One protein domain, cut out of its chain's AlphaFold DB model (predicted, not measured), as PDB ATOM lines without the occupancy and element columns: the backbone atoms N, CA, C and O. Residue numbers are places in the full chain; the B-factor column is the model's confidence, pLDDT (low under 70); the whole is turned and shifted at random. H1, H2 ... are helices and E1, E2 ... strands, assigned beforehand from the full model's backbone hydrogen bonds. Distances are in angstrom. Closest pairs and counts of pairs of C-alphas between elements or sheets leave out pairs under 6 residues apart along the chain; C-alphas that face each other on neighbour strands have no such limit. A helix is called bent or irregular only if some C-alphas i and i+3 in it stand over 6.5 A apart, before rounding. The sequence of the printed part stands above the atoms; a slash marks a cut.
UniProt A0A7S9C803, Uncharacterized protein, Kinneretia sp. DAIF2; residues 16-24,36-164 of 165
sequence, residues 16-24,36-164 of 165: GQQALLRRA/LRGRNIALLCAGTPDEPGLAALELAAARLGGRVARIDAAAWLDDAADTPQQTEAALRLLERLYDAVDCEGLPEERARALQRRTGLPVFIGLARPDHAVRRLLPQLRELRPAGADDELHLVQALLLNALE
ATOM      1  N   GLY A  16      10.645 -39.301  18.296       84.19
ATOM      2  CA  GLY A  16      11.353 -38.688  17.170       84.19
ATOM      3  C   GLY A  16      11.440 -39.624  15.964       84.19
ATOM      4  O   GLY A  16      11.177 -39.204  14.839       84.19
ATOM      5  N   GLN A  17      11.699 -40.914  16.191       89.38
ATOM      6  CA  GLN A  17      11.677 -41.925  15.126       89.38
ATOM      7  C   GLN A  17      10.270 -42.078  14.519       89.38
ATOM      8  O   GLN A  17      10.113 -42.101  13.301       89.38
ATOM      9  N   GLN A  18       9.224 -42.084  15.350       89.88
ATOM     10  CA  GLN A  18       7.834 -42.086  14.881       89.88
ATOM     11  C   GLN A  18       7.465 -40.812  14.107       89.88
ATOM     12  O   GLN A  18       6.695 -40.872  13.147       89.88
ATOM     13  N   ALA A  19       7.986 -39.647  14.504       89.75
ATOM     14  CA  ALA A  19       7.789 -38.404  13.762       89.75
ATOM     15  C   ALA A  19       8.434 -38.464  12.368       89.75
ATOM     16  O   ALA A  19       7.797 -38.060  11.392       89.75
ATOM     17  N   LEU A  20       9.639 -39.037  12.257       91.81
ATOM     18  CA  LEU A  20      10.291 -39.284  10.967       91.81
ATOM     19  C   LEU A  20       9.474 -40.226  10.079       91.81
ATOM     20  O   LEU A  20       9.235 -39.900   8.919       91.81
ATOM     21  N   LEU A  21       8.987 -41.349  10.620       93.62
ATOM     22  CA  LEU A  21       8.145 -42.293   9.876       93.62
ATOM     23  C   LEU A  21       6.869 -41.624   9.345       93.62
ATOM     24  O   LEU A  21       6.552 -41.755   8.166       93.62
ATOM     25  N   ARG A  22       6.164 -40.844  10.179       92.44
ATOM     26  CA  ARG A  22       4.970 -40.089   9.749       92.44
ATOM     27  C   ARG A  22       5.277 -39.105   8.624       92.44
ATOM     28  O   ARG A  22       4.494 -38.983   7.685       92.44
ATOM     29  N   ARG A  23       6.417 -38.421   8.702       92.00
ATOM     30  CA  ARG A  23       6.854 -37.475   7.673       92.00
ATOM     31  C   ARG A  23       7.212 -38.190   6.363       92.00
ATOM     32  O   ARG A  23       6.786 -37.740   5.305       92.00
ATOM     33  N   ALA A  24       7.901 -39.328   6.426       93.19
ATOM     34  CA  ALA A  24       8.195 -40.162   5.256       93.19
ATOM     35  C   ALA A  24       6.919 -40.731   4.602       93.19
ATOM     36  O   ALA A  24       6.815 -40.797   3.374       93.19
ATOM     37  N   LEU A  36      12.973 -26.981   1.279       93.31
ATOM     38  CA  LEU A  36      14.400 -26.704   1.343       93.31
ATOM     39  C   LEU A  36      14.847 -25.800   0.191       93.31
ATOM     40  O   LEU A  36      16.032 -25.762  -0.132       93.31
ATOM     41  N   ARG A  37      13.923 -25.068  -0.450       94.19
ATOM     42  CA  ARG A  37      14.258 -24.163  -1.554       94.19
ATOM     43  C   ARG A  37      15.344 -23.172  -1.130       94.19
ATOM     44  O   ARG A  37      15.125 -22.335  -0.262       94.19
ATOM     45  N   GLY A  38      16.490 -23.249  -1.803       91.56
ATOM     46  CA  GLY A  38      17.639 -22.375  -1.546       91.56
ATOM     47  C   GLY A  38      18.549 -22.832  -0.405       91.56
ATOM     48  O   GLY A  38      19.517 -22.133  -0.122       91.56
ATOM     49  N   ARG A  39      18.272 -23.986   0.216       94.56
ATOM     50  CA  ARG A  39      19.147 -24.591   1.223       94.56
ATOM     51  C   ARG A  39      20.290 -25.351   0.560       94.56
ATOM     52  O   ARG A  39      20.064 -26.091  -0.402       94.56
ATOM     53  N   ASN A  40      21.492 -25.210   1.105       95.56
ATOM     54  CA  ASN A  40      22.692 -25.888   0.623       95.56
ATOM     55  C   ASN A  40      23.227 -26.844   1.691       95.56
ATOM     56  O   ASN A  40      23.452 -26.455   2.831       95.56
ATOM     57  N   ILE A  41      23.478 -28.088   1.309       95.44
ATOM     58  CA  ILE A  41      24.053 -29.124   2.162       95.44
ATOM     59  C   ILE A  41      25.483 -29.359   1.679       95.44
ATOM     60  O   ILE A  41      25.695 -29.689   0.512       95.44
ATOM     61  N   ALA A  42      26.470 -29.170   2.548       94.06
ATOM     62  CA  ALA A  42      27.840 -29.566   2.250       94.06
ATOM     63  C   ALA A  42      27.978 -31.081   2.403       94.06
ATOM     64  O   ALA A  42      27.537 -31.642   3.399       94.06
ATOM     65  N   LEU A  43      28.641 -31.731   1.458       92.81
ATOM     66  CA  LEU A  43      29.112 -33.100   1.597       92.81
ATOM     67  C   LEU A  43      30.632 -33.064   1.724       92.81
ATOM     68  O   LEU A  43      31.329 -32.828   0.737       92.81
ATOM     69  N   LEU A  44      31.134 -33.271   2.938       90.81
ATOM     70  CA  LEU A  44      32.565 -33.387   3.202       90.81
ATOM     71  C   LEU A  44      32.996 -34.822   2.912       90.81
ATOM     72  O   LEU A  44      32.699 -35.721   3.698       90.81
ATOM     73  N   CYS A  45      33.688 -35.028   1.794       88.19
ATOM     74  CA  CYS A  45      34.167 -36.341   1.367       88.19
ATOM     75  C   CYS A  45      35.639 -36.530   1.725       88.19
ATOM     76  O   CYS A  45      36.487 -35.775   1.257       88.19
ATOM     77  N   ALA A  46      35.965 -37.573   2.486       84.69
ATOM     78  CA  ALA A  46      37.328 -38.076   2.592       84.69
ATOM     79  C   ALA A  46      37.478 -39.318   1.699       84.69
ATOM     80  O   ALA A  46      36.928 -40.377   1.997       84.69
ATOM     81  N   GLY A  47      38.233 -39.178   0.606       79.25
ATOM     82  CA  GLY A  47      38.432 -40.237  -0.387       79.25
ATOM     83  C   GLY A  47      37.311 -40.324  -1.429       79.25
ATOM     84  O   GLY A  47      36.562 -39.372  -1.639       79.25
ATOM     85  N   THR A  48      37.221 -41.468  -2.113       76.75
ATOM     86  CA  THR A  48      36.214 -41.712  -3.157       76.75
ATOM     87  C   THR A  48      34.856 -42.020  -2.515       76.75
ATOM     88  O   THR A  48      34.756 -43.033  -1.820       76.75
ATOM     89  N   PRO A  49      33.820 -41.186  -2.714       72.50
ATOM     90  CA  PRO A  49      32.503 -41.452  -2.150       72.50
ATOM     91  C   PRO A  49      31.790 -42.588  -2.889       72.50
ATOM     92  O   PRO A  49      32.092 -42.896  -4.044       72.50
ATOM     93  N   ASP A  50      30.804 -43.181  -2.220       81.56
ATOM     94  CA  ASP A  50      29.866 -44.105  -2.851       81.56
ATOM     95  C   ASP A  50      28.917 -43.327  -3.777       81.56
ATOM     96  O   ASP A  50      27.985 -42.659  -3.328       81.56
ATOM     97  N   GLU A  51      29.182 -43.373  -5.084       86.06
ATOM     98  CA  GLU A  51      28.431 -42.602  -6.085       86.06
ATOM     99  C   GLU A  51      26.914 -42.921  -6.104       86.06
ATOM    100  O   GLU A  51      26.124 -41.981  -6.208       86.06
ATOM    101  N   PRO A  52      26.447 -44.179  -5.941       86.81
ATOM    102  CA  PRO A  52      25.018 -44.478  -5.800       86.81
ATOM    103  C   PRO A  52      24.368 -43.818  -4.577       86.81
ATOM    104  O   PRO A  52      23.309 -43.197  -4.700       86.81
ATOM    105  N   GLY A  53      24.999 -43.932  -3.405       86.06
ATOM    106  CA  GLY A  53      24.526 -43.308  -2.174       86.06
ATOM    107  C   GLY A  53      24.469 -41.783  -2.269       86.06
ATOM    108  O   GLY A  53      23.498 -41.148  -1.844       86.06
ATOM    109  N   LEU A  54      25.476 -41.194  -2.913       88.62
ATOM    110  CA  LEU A  54      25.527 -39.766  -3.191       88.62
ATOM    111  C   LEU A  54      24.410 -39.318  -4.138       88.62
ATOM    112  O   LEU A  54      23.681 -38.380  -3.817       88.62
ATOM    113  N   ALA A  55      24.222 -40.008  -5.263       90.94
ATOM    114  CA  ALA A  55      23.152 -39.693  -6.205       90.94
ATOM    115  C   ALA A  55      21.767 -39.759  -5.532       90.94
ATOM    116  O   ALA A  55      20.892 -38.937  -5.813       90.94
ATOM    117  N   ALA A  56      21.572 -40.694  -4.595       90.69
ATOM    118  CA  ALA A  56      20.350 -40.780  -3.801       90.69
ATOM    119  C   ALA A  56      20.170 -39.572  -2.861       90.69
ATOM    120  O   ALA A  56      19.064 -39.032  -2.769       90.69
ATOM    121  N   LEU A  57      21.236 -39.111  -2.197       92.75
ATOM    122  CA  LEU A  57      21.200 -37.915  -1.346       92.75
ATOM    123  C   LEU A  57      20.942 -36.637  -2.160       92.75
ATOM    124  O   LEU A  57      20.108 -35.813  -1.776       92.75
ATOM    125  N   GLU A  58      21.612 -36.488  -3.302       94.50
ATOM    126  CA  GLU A  58      21.404 -35.380  -4.238       94.50
ATOM    127  C   GLU A  58      19.958 -35.341  -4.730       94.50
ATOM    128  O   GLU A  58      19.317 -34.290  -4.680       94.50
ATOM    129  N   LEU A  59      19.407 -36.491  -5.126       94.38
ATOM    130  CA  LEU A  59      18.013 -36.605  -5.540       94.38
ATOM    131  C   LEU A  59      17.048 -36.265  -4.395       94.38
ATOM    132  O   LEU A  59      16.060 -35.557  -4.617       94.38
ATOM    133  N   ALA A  60      17.329 -36.734  -3.174       93.88
ATOM    134  CA  ALA A  60      16.515 -36.451  -1.993       93.88
ATOM    135  C   ALA A  60      16.436 -34.944  -1.727       93.88
ATOM    136  O   ALA A  60      15.335 -34.397  -1.604       93.88
ATOM    137  N   ALA A  61      17.590 -34.272  -1.697       94.94
ATOM    138  CA  ALA A  61      17.684 -32.832  -1.502       94.94
ATOM    139  C   ALA A  61      17.028 -32.059  -2.658       94.94
ATOM    140  O   ALA A  61      16.227 -31.154  -2.412       94.94
ATOM    141  N   ALA A  62      17.293 -32.452  -3.909       94.81
ATOM    142  CA  ALA A  62      16.767 -31.790  -5.100       94.81
ATOM    143  C   ALA A  62      15.234 -31.830  -5.163       94.81
ATOM    144  O   ALA A  62      14.605 -30.810  -5.449       94.81
ATOM    145  N   ARG A  63      14.608 -32.966  -4.825       93.38
ATOM    146  CA  ARG A  63      13.138 -33.081  -4.749       93.38
ATOM    147  C   ARG A  63      12.517 -32.197  -3.659       93.38
ATOM    148  O   ARG A  63      11.340 -31.868  -3.749       93.38
ATOM    149  N   LEU A  64      13.299 -31.781  -2.664       93.56
ATOM    150  CA  LEU A  64      12.899 -30.810  -1.643       93.56
ATOM    151  C   LEU A  64      13.294 -29.361  -2.002       93.56
ATOM    152  O   LEU A  64      13.020 -28.438  -1.239       93.56
ATOM    153  N   GLY A  65      13.927 -29.134  -3.158       94.25
ATOM    154  CA  GLY A  65      14.422 -27.826  -3.601       94.25
ATOM    155  C   GLY A  65      15.775 -27.406  -3.014       94.25
ATOM    156  O   GLY A  65      16.205 -26.276  -3.260       94.25
ATOM    157  N   GLY A  66      16.427 -28.289  -2.258       95.12
ATOM    158  CA  GLY A  66      17.778 -28.094  -1.740       95.12
ATOM    159  C   GLY A  66      18.854 -28.502  -2.745       95.12
ATOM    160  O   GLY A  66      18.567 -29.032  -3.821       95.12
ATOM    161  N   ARG A  67      20.114 -28.246  -2.393       96.31
ATOM    162  CA  ARG A  67      21.291 -28.618  -3.191       96.31
ATOM    163  C   ARG A  67      22.343 -29.273  -2.314       96.31
ATOM    164  O   ARG A  67      22.485 -28.896  -1.155       96.31
ATOM    165  N   VAL A  68      23.100 -30.200  -2.886       95.44
ATOM    166  CA  VAL A  68      24.283 -30.787  -2.252       95.44
ATOM    167  C   VAL A  68      25.516 -30.254  -2.972       95.44
ATOM    168  O   VAL A  68      25.546 -30.218  -4.201       95.44
ATOM    169  N   ALA A  69      26.513 -29.801  -2.218       93.50
ATOM    170  CA  ALA A  69      27.801 -29.375  -2.750       93.50
ATOM    171  C   ALA A  69      28.906 -30.249  -2.166       93.50
ATOM    172  O   ALA A  69      29.050 -30.346  -0.949       93.50
ATOM    173  N   ARG A  70      29.700 -30.861  -3.043       90.62
ATOM    174  CA  ARG A  70      30.834 -31.704  -2.659       90.62
ATOM    175  C   ARG A  70      32.013 -30.828  -2.249       90.62
ATOM    176  O   ARG A  70      32.358 -29.883  -2.956       90.62
ATOM    177  N   ILE A  71      32.635 -31.169  -1.130       88.88
ATOM    178  CA  ILE A  71      33.844 -30.536  -0.614       88.88
ATOM    179  C   ILE A  71      34.839 -31.654  -0.311       88.88
ATOM    180  O   ILE A  71      34.518 -32.601   0.406       88.88
ATOM    181  N   ASP A  72      36.046 -31.542  -0.859       86.62
ATOM    182  CA  ASP A  72      37.140 -32.443  -0.508       86.62
ATOM    183  C   ASP A  72      37.582 -32.158   0.933       86.62
ATOM    184  O   ASP A  72      38.028 -31.055   1.264       86.62
ATOM    185  N   ALA A  73      37.419 -33.151   1.805       81.38
ATOM    186  CA  ALA A  73      37.750 -33.030   3.211       81.38
ATOM    187  C   ALA A  73      39.260 -32.946   3.452       81.38
ATOM    188  O   ALA A  73      39.644 -32.343   4.446       81.38
ATOM    189  N   ALA A  74      40.108 -33.521   2.591       73.25
ATOM    190  CA  ALA A  74      41.557 -33.377   2.716       73.25
ATOM    191  C   ALA A  74      41.953 -31.922   2.464       73.25
ATOM    192  O   ALA A  74      42.550 -31.303   3.334       73.25
ATOM    193  N   ALA A  75      41.484 -31.335   1.358       70.56
ATOM    194  CA  ALA A  75      41.722 -29.923   1.063       70.56
ATOM    195  C   ALA A  75      41.162 -28.998   2.161       70.56
ATOM    196  O   ALA A  75      41.844 -28.091   2.623       70.56
ATOM    197  N   TRP A  76      39.939 -29.259   2.632       74.81
ATOM    198  CA  TRP A  76      39.310 -28.432   3.665       74.81
ATOM    199  C   TRP A  76      39.986 -28.557   5.038       74.81
ATOM    200  O   TRP A  76      40.082 -27.571   5.768       74.81
ATOM    201  N   LEU A  77      40.433 -29.762   5.411       69.12
ATOM    202  CA  LEU A  77      41.127 -29.993   6.677       69.12
ATOM    203  C   LEU A  77      42.563 -29.475   6.635       69.12
ATOM    204  O   LEU A  77      42.978 -28.891   7.629       69.12
ATOM    205  N   ASP A  78      43.280 -29.644   5.525       65.75
ATOM    206  CA  ASP A  78      44.649 -29.149   5.356       65.75
ATOM    207  C   ASP A  78      44.680 -27.610   5.390       65.75
ATOM    208  O   ASP A  78      45.478 -27.035   6.128       65.75
ATOM    209  N   ASP A  79      43.727 -26.932   4.737       60.25
ATOM    210  CA  ASP A  79      43.565 -25.468   4.828       60.25
ATOM    211  C   ASP A  79      43.203 -24.986   6.252       60.25
ATOM    212  O   ASP A  79      43.446 -23.832   6.627       60.25
ATOM    213  N   ALA A  80      42.606 -25.861   7.066       59.72
ATOM    214  CA  ALA A  80      42.184 -25.582   8.436       59.72
ATOM    215  C   ALA A  80      43.211 -26.008   9.507       59.72
ATOM    216  O   ALA A  80      42.977 -25.721  10.689       59.72
ATOM    217  N   ALA A  81      44.298 -26.700   9.134       58.53
ATOM    218  CA  ALA A  81      45.127 -27.497  10.047       58.53
ATOM    219  C   ALA A  81      46.241 -26.736  10.782       58.53
ATOM    220  O   ALA A  81      46.734 -27.240  11.791       58.53
ATOM    221  N   ASP A  82      46.628 -25.541  10.339       61.41
ATOM    222  CA  ASP A  82      47.853 -24.917  10.856       61.41
ATOM    223  C   ASP A  82      47.668 -24.198  12.204       61.41
ATOM    224  O   ASP A  82      48.592 -24.142  13.018       61.41
ATOM    225  N   THR A  83      46.473 -23.669  12.499       73.06
ATOM    226  CA  THR A  83      46.191 -22.967  13.764       73.06
ATOM    227  C   THR A  83      44.725 -23.091  14.197       73.06
ATOM    228  O   THR A  83      43.827 -23.136  13.350       73.06
ATOM    229  N   PRO A  84      44.428 -23.028  15.515       76.69
ATOM    230  CA  PRO A  84      43.052 -22.956  16.012       76.69
ATOM    231  C   PRO A  84      42.230 -21.828  15.366       76.69
ATOM    232  O   PRO A  84      41.039 -21.990  15.111       76.69
ATOM    233  N   GLN A  85      42.861 -20.689  15.064       79.31
ATOM    234  CA  GLN A  85      42.223 -19.538  14.430       79.31
ATOM    235  C   GLN A  85      41.771 -19.834  12.994       79.31
ATOM    236  O   GLN A  85      40.670 -19.423  12.619       79.31
ATOM    237  N   GLN A  86      42.584 -20.546  12.206       77.69
ATOM    238  CA  GLN A  86      42.223 -20.968  10.847       77.69
ATOM    239  C   GLN A  86      41.091 -21.991  10.868       77.69
ATOM    240  O   GLN A  86      40.131 -21.841  10.113       77.69
ATOM    241  N   THR A  87      41.125 -22.954  11.793       78.56
ATOM    242  CA  THR A  87      40.022 -23.909  11.938       78.56
ATOM    243  C   THR A  87      38.704 -23.207  12.276       78.56
ATOM    244  O   THR A  87      37.670 -23.495  11.680       78.56
ATOM    245  N   GLU A  88      38.723 -22.244  13.199       83.44
ATOM    246  CA  GLU A  88      37.535 -21.453  13.540       83.44
ATOM    247  C   GLU A  88      37.049 -20.582  12.367       83.44
ATOM    248  O   GLU A  88      35.847 -20.377  12.191       83.44
ATOM    249  N   ALA A  89      37.960 -20.065  11.538       84.44
ATOM    250  CA  ALA A  89      37.590 -19.333  10.329       84.44
ATOM    251  C   ALA A  89      36.927 -20.247   9.285       84.44
ATOM    252  O   ALA A  89      35.894 -19.869   8.731       84.44
ATOM    253  N   ALA A  90      37.464 -21.450   9.073       84.62
ATOM    254  CA  ALA A  90      36.894 -22.451   8.174       84.62
ATOM    255  C   ALA A  90      35.493 -22.896   8.626       84.62
ATOM    256  O   ALA A  90      34.575 -22.957   7.807       84.62
ATOM    257  N   LEU A  91      35.291 -23.115   9.931       87.38
ATOM    258  CA  LEU A  91      33.975 -23.431  10.498       87.38
ATOM    259  C   LEU A  91      32.964 -22.303  10.275       87.38
ATOM    260  O   LEU A  91      31.856 -22.557   9.810       87.38
ATOM    261  N   ARG A  92      33.357 -21.044  10.514       88.50
ATOM    262  CA  ARG A  92      32.489 -19.886  10.238       88.50
ATOM    263  C   ARG A  92      32.142 -19.748   8.758       88.50
ATOM    264  O   ARG A  92      31.048 -19.300   8.432       88.50
ATOM    265  N   LEU A  93      33.068 -20.072   7.855       89.69
ATOM    266  CA  LEU A  93      32.785 -20.082   6.418       89.69
ATOM    267  C   LEU A  93      31.780 -21.181   6.068       89.69
ATOM    268  O   LEU A  93      30.815 -20.903   5.358       89.69
ATOM    269  N   LEU A  94      31.960 -22.384   6.616       90.00
ATOM    270  CA  LEU A  94      31.046 -23.508   6.424       90.00
ATOM    271  C   LEU A  94      29.620 -23.149   6.881       90.00
ATOM    272  O   LEU A  94      28.676 -23.298   6.115       90.00
ATOM    273  N   GLU A  95      29.486 -22.561   8.071       91.12
ATOM    274  CA  GLU A  95      28.212 -22.099   8.651       91.12
ATOM    275  C   GLU A  95      27.507 -20.995   7.865       91.12
ATOM    276  O   GLU A  95      26.293 -20.831   7.967       91.12
ATOM    277  N   ARG A  96      28.261 -20.196   7.107       92.25
ATOM    278  CA  ARG A  96      27.707 -19.100   6.303       92.25
ATOM    279  C   ARG A  96      27.247 -19.549   4.925       92.25
ATOM    280  O   ARG A  96      26.396 -18.886   4.337       92.25
ATOM    281  N   LEU A  97      27.866 -20.593   4.383       92.56
ATOM    282  CA  LEU A  97      27.640 -21.057   3.015       92.56
ATOM    283  C   LEU A  97      26.641 -22.215   2.947       92.56
ATOM    284  O   LEU A  97      25.958 -22.371   1.932       92.56
ATOM    285  N   TYR A  98      26.553 -23.000   4.021       95.31
ATOM    286  CA  TYR A  98      25.767 -24.223   4.076       95.31
ATOM    287  C   TYR A  98      24.830 -24.230   5.277       95.31
ATOM    288  O   TYR A  98      25.130 -23.685   6.333       95.31
ATOM    289  N   ASP A  99      23.694 -24.893   5.105       94.81
ATOM    290  CA  ASP A  99      22.663 -25.068   6.122       94.81
ATOM    291  C   ASP A  99      22.811 -26.389   6.884       94.81
ATOM    292  O   ASP A  99      22.260 -26.527   7.972       94.81
ATOM    293  N   ALA A 100      23.534 -27.361   6.321       94.69
ATOM    294  CA  ALA A 100      23.900 -28.624   6.956       94.69
ATOM    295  C   ALA A 100      25.162 -29.212   6.319       94.69
ATOM    296  O   ALA A 100      25.585 -28.793   5.240       94.69
ATOM    297  N   VAL A 101      25.732 -30.211   6.987       93.00
ATOM    298  CA  VAL A 101      26.922 -30.933   6.538       93.00
ATOM    299  C   VAL A 101      26.669 -32.431   6.643       93.00
ATOM    300  O   VAL A 101      26.195 -32.889   7.673       93.00
ATOM    301  N   ASP A 102      27.007 -33.203   5.620       92.75
ATOM    302  CA  ASP A 102      27.142 -34.656   5.697       92.75
ATOM    303  C   ASP A 102      28.623 -35.039   5.605       92.75
ATOM    304  O   ASP A 102      29.343 -34.573   4.721       92.75
ATOM    305  N   CYS A 103      29.094 -35.838   6.561       90.88
ATOM    306  CA  CYS A 103      30.474 -36.308   6.627       90.88
ATOM    307  C   CYS A 103      30.581 -37.705   6.015       90.88
ATOM    308  O   CYS A 103      30.242 -38.697   6.661       90.88
ATOM    309  N   GLU A 104      31.123 -37.784   4.806       88.38
ATOM    310  CA  GLU A 104      31.279 -39.015   4.043       88.38
ATOM    311  C   GLU A 104      32.752 -39.442   4.055       88.38
ATOM    312  O   GLU A 104      33.627 -38.762   3.530       88.38
ATOM    313  N   GLY A 105      33.072 -40.560   4.702       82.12
ATOM    314  CA  GLY A 105      34.450 -41.090   4.735       82.12
ATOM    315  C   GLY A 105      35.327 -40.532   5.859       82.12
ATOM    316  O   GLY A 105      36.390 -41.088   6.129       82.12
ATOM    317  N   LEU A 106      34.892 -39.481   6.562       84.19
ATOM    318  CA  LEU A 106      35.642 -38.952   7.703       84.19
ATOM    319  C   LEU A 106      35.641 -39.947   8.880       84.19
ATOM    320  O   LEU A 106      34.617 -40.582   9.146       84.19
ATOM    321  N   PRO A 107      36.745 -40.028   9.652       83.69
ATOM    322  CA  PRO A 107      36.748 -40.719  10.934       83.69
ATOM    323  C   PRO A 107      35.645 -40.182  11.848       83.69
ATOM    324  O   PRO A 107      35.489 -38.967  11.995       83.69
ATOM    325  N   GLU A 108      34.910 -41.080  12.504       82.19
ATOM    326  CA  GLU A 108      33.748 -40.722  13.324       82.19
ATOM    327  C   GLU A 108      34.093 -39.709  14.427       82.19
ATOM    328  O   GLU A 108      33.335 -38.775  14.678       82.19
ATOM    329  N   GLU A 109      35.273 -39.827  15.041       83.25
ATOM    330  CA  GLU A 109      35.762 -38.869  16.035       83.25
ATOM    331  C   GLU A 109      35.851 -37.443  15.472       83.25
ATOM    332  O   GLU A 109      35.436 -36.488  16.136       83.25
ATOM    333  N   ARG A 110      36.325 -37.294  14.226       83.25
ATOM    334  CA  ARG A 110      36.428 -35.996  13.544       83.25
ATOM    335  C   ARG A 110      35.054 -35.452  13.177       83.25
ATOM    336  O   ARG A 110      34.792 -34.279  13.428       83.25
ATOM    337  N   ALA A 111      34.157 -36.295  12.663       85.62
ATOM    338  CA  ALA A 111      32.781 -35.898  12.361       85.62
ATOM    339  C   ALA A 111      32.027 -35.449  13.630       85.62
ATOM    340  O   ALA A 111      31.353 -34.419  13.637       85.62
ATOM    341  N   ARG A 112      32.214 -36.154  14.755       84.94
ATOM    342  CA  ARG A 112      31.662 -35.763  16.063       84.94
ATOM    343  C   ARG A 112      32.312 -34.496  16.617       84.94
ATOM    344  O   ARG A 112      31.633 -33.692  17.252       84.94
ATOM    345  N   ALA A 113      33.612 -34.298  16.404       84.38
ATOM    346  CA  ALA A 113      34.286 -33.059  16.781       84.38
ATOM    347  C   ALA A 113      33.748 -31.862  15.984       84.38
ATOM    348  O   ALA A 113      33.493 -30.819  16.584       84.38
ATOM    349  N   LEU A 114      33.507 -32.034  14.679       85.31
ATOM    350  CA  LEU A 114      32.835 -31.047  13.838       85.31
ATOM    351  C   LEU A 114      31.442 -30.737  14.399       85.31
ATOM    352  O   LEU A 114      31.180 -29.592  14.746       85.31
ATOM    353  N   GLN A 115      30.607 -31.758  14.613       87.44
ATOM    354  CA  GLN A 115      29.257 -31.613  15.173       87.44
ATOM    355  C   GLN A 115      29.213 -30.845  16.504       87.44
ATOM    356  O   GLN A 115      28.270 -30.103  16.753       87.44
ATOM    357  N   ARG A 116      30.218 -31.009  17.374       86.50
ATOM    358  CA  ARG A 116      30.292 -30.279  18.652       86.50
ATOM    359  C   ARG A 116      30.687 -28.811  18.500       86.50
ATOM    360  O   ARG A 116      30.419 -28.029  19.408       86.50
ATOM    361  N   ARG A 117      31.382 -28.461  17.419       87.12
ATOM    362  CA  ARG A 117      31.960 -27.127  17.208       87.12
ATOM    363  C   ARG A 117      31.124 -26.264  16.282       87.12
ATOM    364  O   ARG A 117      31.152 -25.051  16.443       87.12
ATOM    365  N   THR A 118      30.400 -26.871  15.344       86.25
ATOM    366  CA  THR A 118      29.507 -26.140  14.450       86.25
ATOM    367  C   THR A 118      28.072 -26.070  14.975       86.25
ATOM    368  O   THR A 118      27.567 -26.993  15.611       86.25
ATOM    369  N   GLY A 119      27.396 -24.960  14.685       87.81
ATOM    370  CA  GLY A 119      25.955 -24.790  14.845       87.81
ATOM    371  C   GLY A 119      25.103 -25.445  13.749       87.81
ATOM    372  O   GLY A 119      23.874 -25.397  13.854       87.81
ATOM    373  N   LEU A 120      25.709 -26.037  12.714       90.56
ATOM    374  CA  LEU A 120      24.989 -26.742  11.653       90.56
ATOM    375  C   LEU A 120      24.553 -28.147  12.100       90.56
ATOM    376  O   LEU A 120      25.255 -28.808  12.869       90.56
ATOM    377  N   PRO A 121      23.437 -28.667  11.567       92.00
ATOM    378  CA  PRO A 121      23.184 -30.099  11.557       92.00
ATOM    379  C   PRO A 121      24.321 -30.831  10.828       92.00
ATOM    380  O   PRO A 121      24.628 -30.519   9.676       92.00
ATOM    381  N   VAL A 122      24.928 -31.815  11.499       91.50
ATOM    382  CA  VAL A 122      25.989 -32.664  10.936       91.50
ATOM    383  C   VAL A 122      25.507 -34.104  10.843       91.50
ATOM    384  O   VAL A 122      25.299 -34.750  11.870       91.50
ATOM    385  N   PHE A 123      25.330 -34.617   9.635       91.12
ATOM    386  CA  PHE A 123      25.097 -36.029   9.362       91.12
ATOM    387  C   PHE A 123      26.429 -36.783   9.268       91.12
ATOM    388  O   PHE A 123      27.463 -36.209   8.917       91.12
ATOM    389  N   ILE A 124      26.414 -38.066   9.631       89.44
ATOM    390  CA  ILE A 124      27.595 -38.932   9.589       89.44
ATOM    391  C   ILE A 124      27.293 -40.065   8.613       89.44
ATOM    392  O   ILE A 124      26.736 -41.091   9.002       89.44
ATOM    393  N   GLY A 125      27.643 -39.848   7.347       88.06
ATOM    394  CA  GLY A 125      27.497 -40.813   6.266       88.06
ATOM    395  C   GLY A 125      26.052 -41.019   5.834       88.06
ATOM    396  O   GLY A 125      25.634 -42.162   5.670       88.06
ATOM    397  N   LEU A 126      25.256 -39.952   5.694       90.56
ATOM    398  CA  LEU A 126      23.859 -40.054   5.254       90.56
ATOM    399  C   LEU A 126      23.739 -40.653   3.850       90.56
ATOM    400  O   LEU A 126      22.790 -41.400   3.580       90.56
ATOM    401  N   ALA A 127      24.704 -40.367   2.974       86.25
ATOM    402  CA  ALA A 127      24.783 -40.982   1.655       86.25
ATOM    403  C   ALA A 127      24.997 -42.507   1.724       86.25
ATOM    404  O   ALA A 127      24.536 -43.220   0.837       86.25
ATOM    405  N   ARG A 128      25.601 -43.046   2.792       87.38
ATOM    406  CA  ARG A 128      25.983 -44.464   2.857       87.38
ATOM    407  C   ARG A 128      24.805 -45.432   2.934       87.38
ATOM    408  O   ARG A 128      23.872 -45.203   3.714       87.38
ATOM    409  N   PRO A 129      24.874 -46.590   2.255       81.94
ATOM    410  CA  PRO A 129      23.810 -47.594   2.284       81.94
ATOM    411  C   PRO A 129      23.584 -48.216   3.671       81.94
ATOM    412  O   PRO A 129      22.511 -48.752   3.937       81.94
ATOM    413  N   ASP A 130      24.554 -48.137   4.581       82.75
ATOM    414  CA  ASP A 130      24.450 -48.627   5.958       82.75
ATOM    415  C   ASP A 130      24.004 -47.549   6.961       82.75
ATOM    416  O   ASP A 130      23.884 -47.833   8.156       82.75
ATOM    417  N   HIS A 131      23.708 -46.322   6.502       86.06
ATOM    418  CA  HIS A 131      23.291 -45.245   7.395       86.06
ATOM    419  C   HIS A 131      22.077 -45.654   8.230       86.06
ATOM    420  O   HIS A 131      21.080 -46.180   7.723       86.06
ATOM    421  N   ALA A 132      22.122 -45.310   9.516       85.88
ATOM    422  CA  ALA A 132      21.157 -45.767  10.500       85.88
ATOM    423  C   ALA A 132      19.697 -45.475  10.100       85.88
ATOM    424  O   ALA A 132      18.832 -46.301  10.372       85.88
ATOM    425  N   VAL A 133      19.414 -44.371   9.389       88.50
ATOM    426  CA  VAL A 133      18.050 -44.015   8.933       88.50
ATOM    427  C   VAL A 133      17.372 -45.138   8.139       88.50
ATOM    428  O   VAL A 133      16.159 -45.314   8.232       88.50
ATOM    429  N   ARG A 134      18.152 -45.956   7.423       89.19
ATOM    430  CA  ARG A 134      17.664 -47.085   6.623       89.19
ATOM    431  C   ARG A 134      17.148 -48.236   7.488       89.19
ATOM    432  O   ARG A 134      16.317 -49.013   7.028       89.19
ATOM    433  N   ARG A 135      17.511 -48.293   8.776       90.19
ATOM    434  CA  ARG A 135      16.916 -49.229   9.747       90.19
ATOM    435  C   ARG A 135      15.442 -48.958  10.040       90.19
ATOM    436  O   ARG A 135      14.813 -49.821  10.640       90.19
ATOM    437  N   LEU A 136      14.906 -47.804   9.623       91.44
ATOM    438  CA  LEU A 136      13.479 -47.472   9.716       91.44
ATOM    439  C   LEU A 136      12.651 -47.992   8.523       91.44
ATOM    440  O   LEU A 136      11.424 -47.877   8.531       91.44
ATOM    441  N   LEU A 137      13.291 -48.557   7.488       92.44
ATOM    442  CA  LEU A 137      12.603 -49.089   6.304       92.44
ATOM    443  C   LEU A 137      11.590 -50.197   6.632       92.44
ATOM    444  O   LEU A 137      10.480 -50.127   6.100       92.44
ATOM    445  N   PRO A 138      11.902 -51.206   7.473       93.19
ATOM    446  CA  PRO A 138      10.929 -52.239   7.822       93.19
ATOM    447  C   PRO A 138       9.669 -51.655   8.468       93.19
ATOM    448  O   PRO A 138       8.565 -51.961   8.033       93.19
ATOM    449  N   GLN A 139       9.827 -50.731   9.419       93.25
ATOM    450  CA  GLN A 139       8.713 -50.084  10.113       93.25
ATOM    451  C   GLN A 139       7.885 -49.215   9.157       93.25
ATOM    452  O   GLN A 139       6.666 -49.166   9.269       93.25
ATOM    453  N   LEU A 140       8.513 -48.548   8.181       92.31
ATOM    454  CA  LEU A 140       7.776 -47.811   7.151       92.31
ATOM    455  C   LEU A 140       6.905 -48.750   6.296       92.31
ATOM    456  O   LEU A 140       5.761 -48.415   5.987       92.31
ATOM    457  N   ARG A 141       7.432 -49.928   5.949       91.94
ATOM    458  CA  ARG A 141       6.751 -50.951   5.133       91.94
ATOM    459  C   ARG A 141       5.665 -51.721   5.887       91.94
ATOM    460  O   ARG A 141       4.787 -52.298   5.261       91.94
ATOM    461  N   GLU A 142       5.691 -51.718   7.215       92.56
ATOM    462  CA  GLU A 142       4.569 -52.207   8.028       92.56
ATOM    463  C   GLU A 142       3.374 -51.240   7.988       92.56
ATOM    464  O   GLU A 142       2.225 -51.657   8.116       92.56
ATOM    465  N   LEU A 143       3.633 -49.944   7.786       89.75
ATOM    466  CA  LEU A 143       2.617 -48.889   7.815       89.75
ATOM    467  C   LEU A 143       1.977 -48.616   6.444       89.75
ATOM    468  O   LEU A 143       0.929 -47.971   6.379       89.75
ATOM    469  N   ARG A 144       2.593 -49.074   5.346       86.94
ATOM    470  CA  ARG A 144       2.064 -48.950   3.979       86.94
ATOM    471  C   ARG A 144       2.643 -50.018   3.042       86.94
ATOM    472  O   ARG A 144       3.725 -50.525   3.319       86.94
ATOM    473  N   PRO A 145       2.006 -50.301   1.889       88.31
ATOM    474  CA  PRO A 145       2.627 -51.107   0.840       88.31
ATOM    475  C   PRO A 145       3.998 -50.550   0.436       88.31
ATOM    476  O   PRO A 145       4.170 -49.332   0.353       88.31
ATOM    477  N   ALA A 146       4.955 -51.443   0.170       86.44
ATOM    478  CA  ALA A 146       6.312 -51.058  -0.206       86.44
ATOM    479  C   ALA A 146       6.312 -50.191  -1.474       86.44
ATOM    480  O   ALA A 146       5.728 -50.561  -2.497       86.44
ATOM    481  N   GLY A 147       6.984 -49.046  -1.395       86.00
ATOM    482  CA  GLY A 147       7.162 -48.114  -2.501       86.00
ATOM    483  C   GLY A 147       8.599 -48.120  -3.015       86.00
ATOM    484  O   GLY A 147       9.543 -48.294  -2.247       86.00
ATOM    485  N   ALA A 148       8.778 -47.871  -4.315       86.88
ATOM    486  CA  ALA A 148      10.110 -47.760  -4.922       86.88
ATOM    487  C   ALA A 148      10.957 -46.633  -4.293       86.88
ATOM    488  O   ALA A 148      12.170 -46.765  -4.178       86.88
ATOM    489  N   ASP A 149      10.305 -45.569  -3.814       92.00
ATOM    490  CA  ASP A 149      10.942 -44.380  -3.238       92.00
ATOM    491  C   ASP A 149      10.966 -44.394  -1.689       92.00
ATOM    492  O   ASP A 149      11.149 -43.353  -1.062       92.00
ATOM    493  N   ASP A 150      10.740 -45.532  -1.018       92.06
ATOM    494  CA  ASP A 150      10.684 -45.595   0.460       92.06
ATOM    495  C   ASP A 150      11.952 -45.050   1.136       92.06
ATOM    496  O   ASP A 150      11.872 -44.266   2.084       92.06
ATOM    497  N   GLU A 151      13.123 -45.428   0.626       91.81
ATOM    498  CA  GLU A 151      14.410 -44.952   1.135       91.81
ATOM    499  C   GLU A 151      14.579 -43.448   0.913       91.81
ATOM    500  O   GLU A 151      14.963 -42.716   1.828       91.81
ATOM    501  N   LEU A 152      14.205 -42.975  -0.276       92.81
ATOM    502  CA  LEU A 152      14.244 -41.563  -0.625       92.81
ATOM    503  C   LEU A 152      13.387 -40.735   0.339       92.81
ATOM    504  O   LEU A 152      13.853 -39.725   0.862       92.81
ATOM    505  N   HIS A 153      12.168 -41.190   0.637       93.38
ATOM    506  CA  HIS A 153      11.270 -40.508   1.568       93.38
ATOM    507  C   HIS A 153      11.810 -40.475   3.005       93.38
ATOM    508  O   HIS A 153      11.571 -39.499   3.717       93.38
ATOM    509  N   LEU A 154      12.555 -41.497   3.445       93.44
ATOM    510  CA  LEU A 154      13.211 -41.493   4.758       93.44
ATOM    511  C   LEU A 154      14.363 -40.488   4.823       93.44
ATOM    512  O   LEU A 154      14.448 -39.722   5.786       93.44
ATOM    513  N   VAL A 155      15.218 -40.454   3.798       93.62
ATOM    514  CA  VAL A 155      16.306 -39.467   3.705       93.62
ATOM    515  C   VAL A 155      15.725 -38.054   3.666       93.62
ATOM    516  O   VAL A 155      16.148 -37.191   4.431       93.62
ATOM    517  N   GLN A 156      14.690 -37.829   2.857       93.75
ATOM    518  CA  GLN A 156      13.967 -36.561   2.812       93.75
ATOM    519  C   GLN A 156      13.376 -36.182   4.172       93.75
ATOM    520  O   GLN A 156      13.571 -35.059   4.627       93.75
ATOM    521  N   ALA A 157      12.696 -37.103   4.858       93.31
ATOM    522  CA  ALA A 157      12.132 -36.838   6.177       93.31
ATOM    523  C   ALA A 157      13.204 -36.412   7.190       93.31
ATOM    524  O   ALA A 157      12.960 -35.499   7.983       93.31
ATOM    525  N   LEU A 158      14.388 -37.032   7.140       93.00
ATOM    526  CA  LEU A 158      15.511 -36.679   8.000       93.00
ATOM    527  C   LEU A 158      16.095 -35.300   7.657       93.00
ATOM    528  O   LEU A 158      16.328 -34.507   8.570       93.00
ATOM    529  N   LEU A 159      16.270 -34.987   6.369       93.06
ATOM    530  CA  LEU A 159      16.709 -33.661   5.921       93.06
ATOM    531  C   LEU A 159      15.749 -32.572   6.400       93.06
ATOM    532  O   LEU A 159      16.184 -31.577   6.971       93.06
ATOM    533  N   LEU A 160      14.442 -32.779   6.239       92.12
ATOM    534  CA  LEU A 160      13.435 -31.831   6.711       92.12
ATOM    535  C   LEU A 160      13.448 -31.681   8.230       92.12
ATOM    536  O   LEU A 160      13.380 -30.565   8.725       92.12
ATOM    537  N   ASN A 161      13.576 -32.779   8.975       90.81
ATOM    538  CA  ASN A 161      13.669 -32.726  10.433       90.81
ATOM    539  C   ASN A 161      14.869 -31.891  10.915       90.81
ATOM    540  O   ASN A 161      14.796 -31.257  11.964       90.81
ATOM    541  N   ALA A 162      15.969 -31.902  10.163       89.69
ATOM    542  CA  ALA A 162      17.166 -31.142  10.498       89.69
ATOM    543  C   ALA A 162      17.121 -29.675  10.030       89.69
ATOM    544  O   ALA A 162      17.733 -28.820  10.671       89.69
ATOM    545  N   LEU A 163      16.439 -29.389   8.914       88.81
ATOM    546  CA  LEU A 163      16.558 -28.122   8.181       88.81
ATOM    547  C   LEU A 163      15.293 -27.251   8.167       88.81
ATOM    548  O   LEU A 163      15.404 -26.044   7.951       88.81
ATOM    549  N   GLU A 164      14.100 -27.813   8.388       77.12
ATOM    550  CA  GLU A 164      12.895 -27.004   8.596       77.12
ATOM    551  C   GLU A 164      12.936 -26.402  10.007       77.12
ATOM    552  O   GLU A 164      12.794 -27.109  11.008       77.12
TER     553      GLU A 164
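This is residues 16 to 24 and 36 to 164 of the 165 residues of an uncharacterized protein of Kinneretia sp. DAIF2 (UniProt A0A7S9C803). A small twisted sheet of four parallel strands forms the middle of the domain, with H2 covering one face and H5 the other. At one end of the long axis H1, H6 and H7 make a cluster of crossed helices, and at the opposite end H3 and H4 make a crossed pair. The printed part has 138 residues with seven named helices and four named strands, in the order H1 E1 H2 E2 H3 H4 E3 H5 E4 H6 H7; the sheet's order is E2 E1 E3 E4. The class is mixed, helices and strands. The whole is compact, with a radius of gyration of the C-alphas of 15.5 A, yet only just elongated, spanning 53 by 27 by 23 A.

The sheet holds E1, residues 40 to 45, 15.5 A long; E2, 67 to 72, 16.5 A; E3, 100 to 104, 13.1 A; and E4, 122 to 124. C-alpha 40 is at (22.692, -25.888, 0.623). The helices are H1, residues 16 to 24; H2, 51 to 63, 18.1 A; H3, 73 to 80; H4, 84 to 97, 20.2 A; H5, 108 to 117; H6, 132 to 143, 19.0 A; and H7, 150 to 163, 20.0 A. H1 begins at C-alpha 16, (11.353, -38.688, 17.170), and H7 ends at C-alpha 163, (16.558, -28.122, 8.181). H6 is irregular, but only just: C-alphas 135 and 138 are 7.0 A apart.

N 43 and O 69 pair E1 with E2 at 2.8 A, N 44 and O 102 pair E1 with E3 at 2.8 A, and N 103 and O 123 pair E3 with E4 at 2.9 A, each within hydrogen-bond range. Two strand-helix-strand units, parallel neighbour strands joined through a helix, are E1, H2, E2 and E3, H5, E4; E2, H3 H4, E3 is a split one, with E1 between its strands. The three crossovers are right-handed. The domain has three layers, a sheet with helices on both faces: H2 and H7 are on one face of the sheet E2 E1 E3 E4, and H3 and H5 are on the other. H2 runs along the strands over E2 and E1 at a height over the sheet of 9.7 A; H5 runs along them over E4 at 9.0 A. H4 only grazes the sheet, with residues 94 to 97. H3 and H4 touch at a steep tilt of 55 degrees, closest at the C-alphas of Ala 80 and Thr 87, 4.4 A, with H4 using residues 86 to 90 alone. H7 is the hub: it touches H1, closest at the C-alphas of Ala 24 and His 153, 4.8 A; H2, whose residues 56 to 61 alone take part, at those of Ala 60 and Gln 156, 5.4 A; and H6, at those of Arg 134 and Glu 151, 6.7 A. H1 and H6 are not on the sheet. In H1, H2, H3, H4, H5 and H7 every O i to N i+4 pair is within hydrogen-bond range, in H6 4 of 8.

The C-alphas of Thr 83 and Pro 145, the two farthest apart, are 53.4 A apart. Residues 25 to 35 are not printed, and C-alphas 24 and 36 are 15.3 A apart across that cut. Of the links that are printed whole, E4 to H6 and H6 to H7 are short, the others tight. The mean pLDDT of the printed part is 87.5; residues 77 to 82 are under 70.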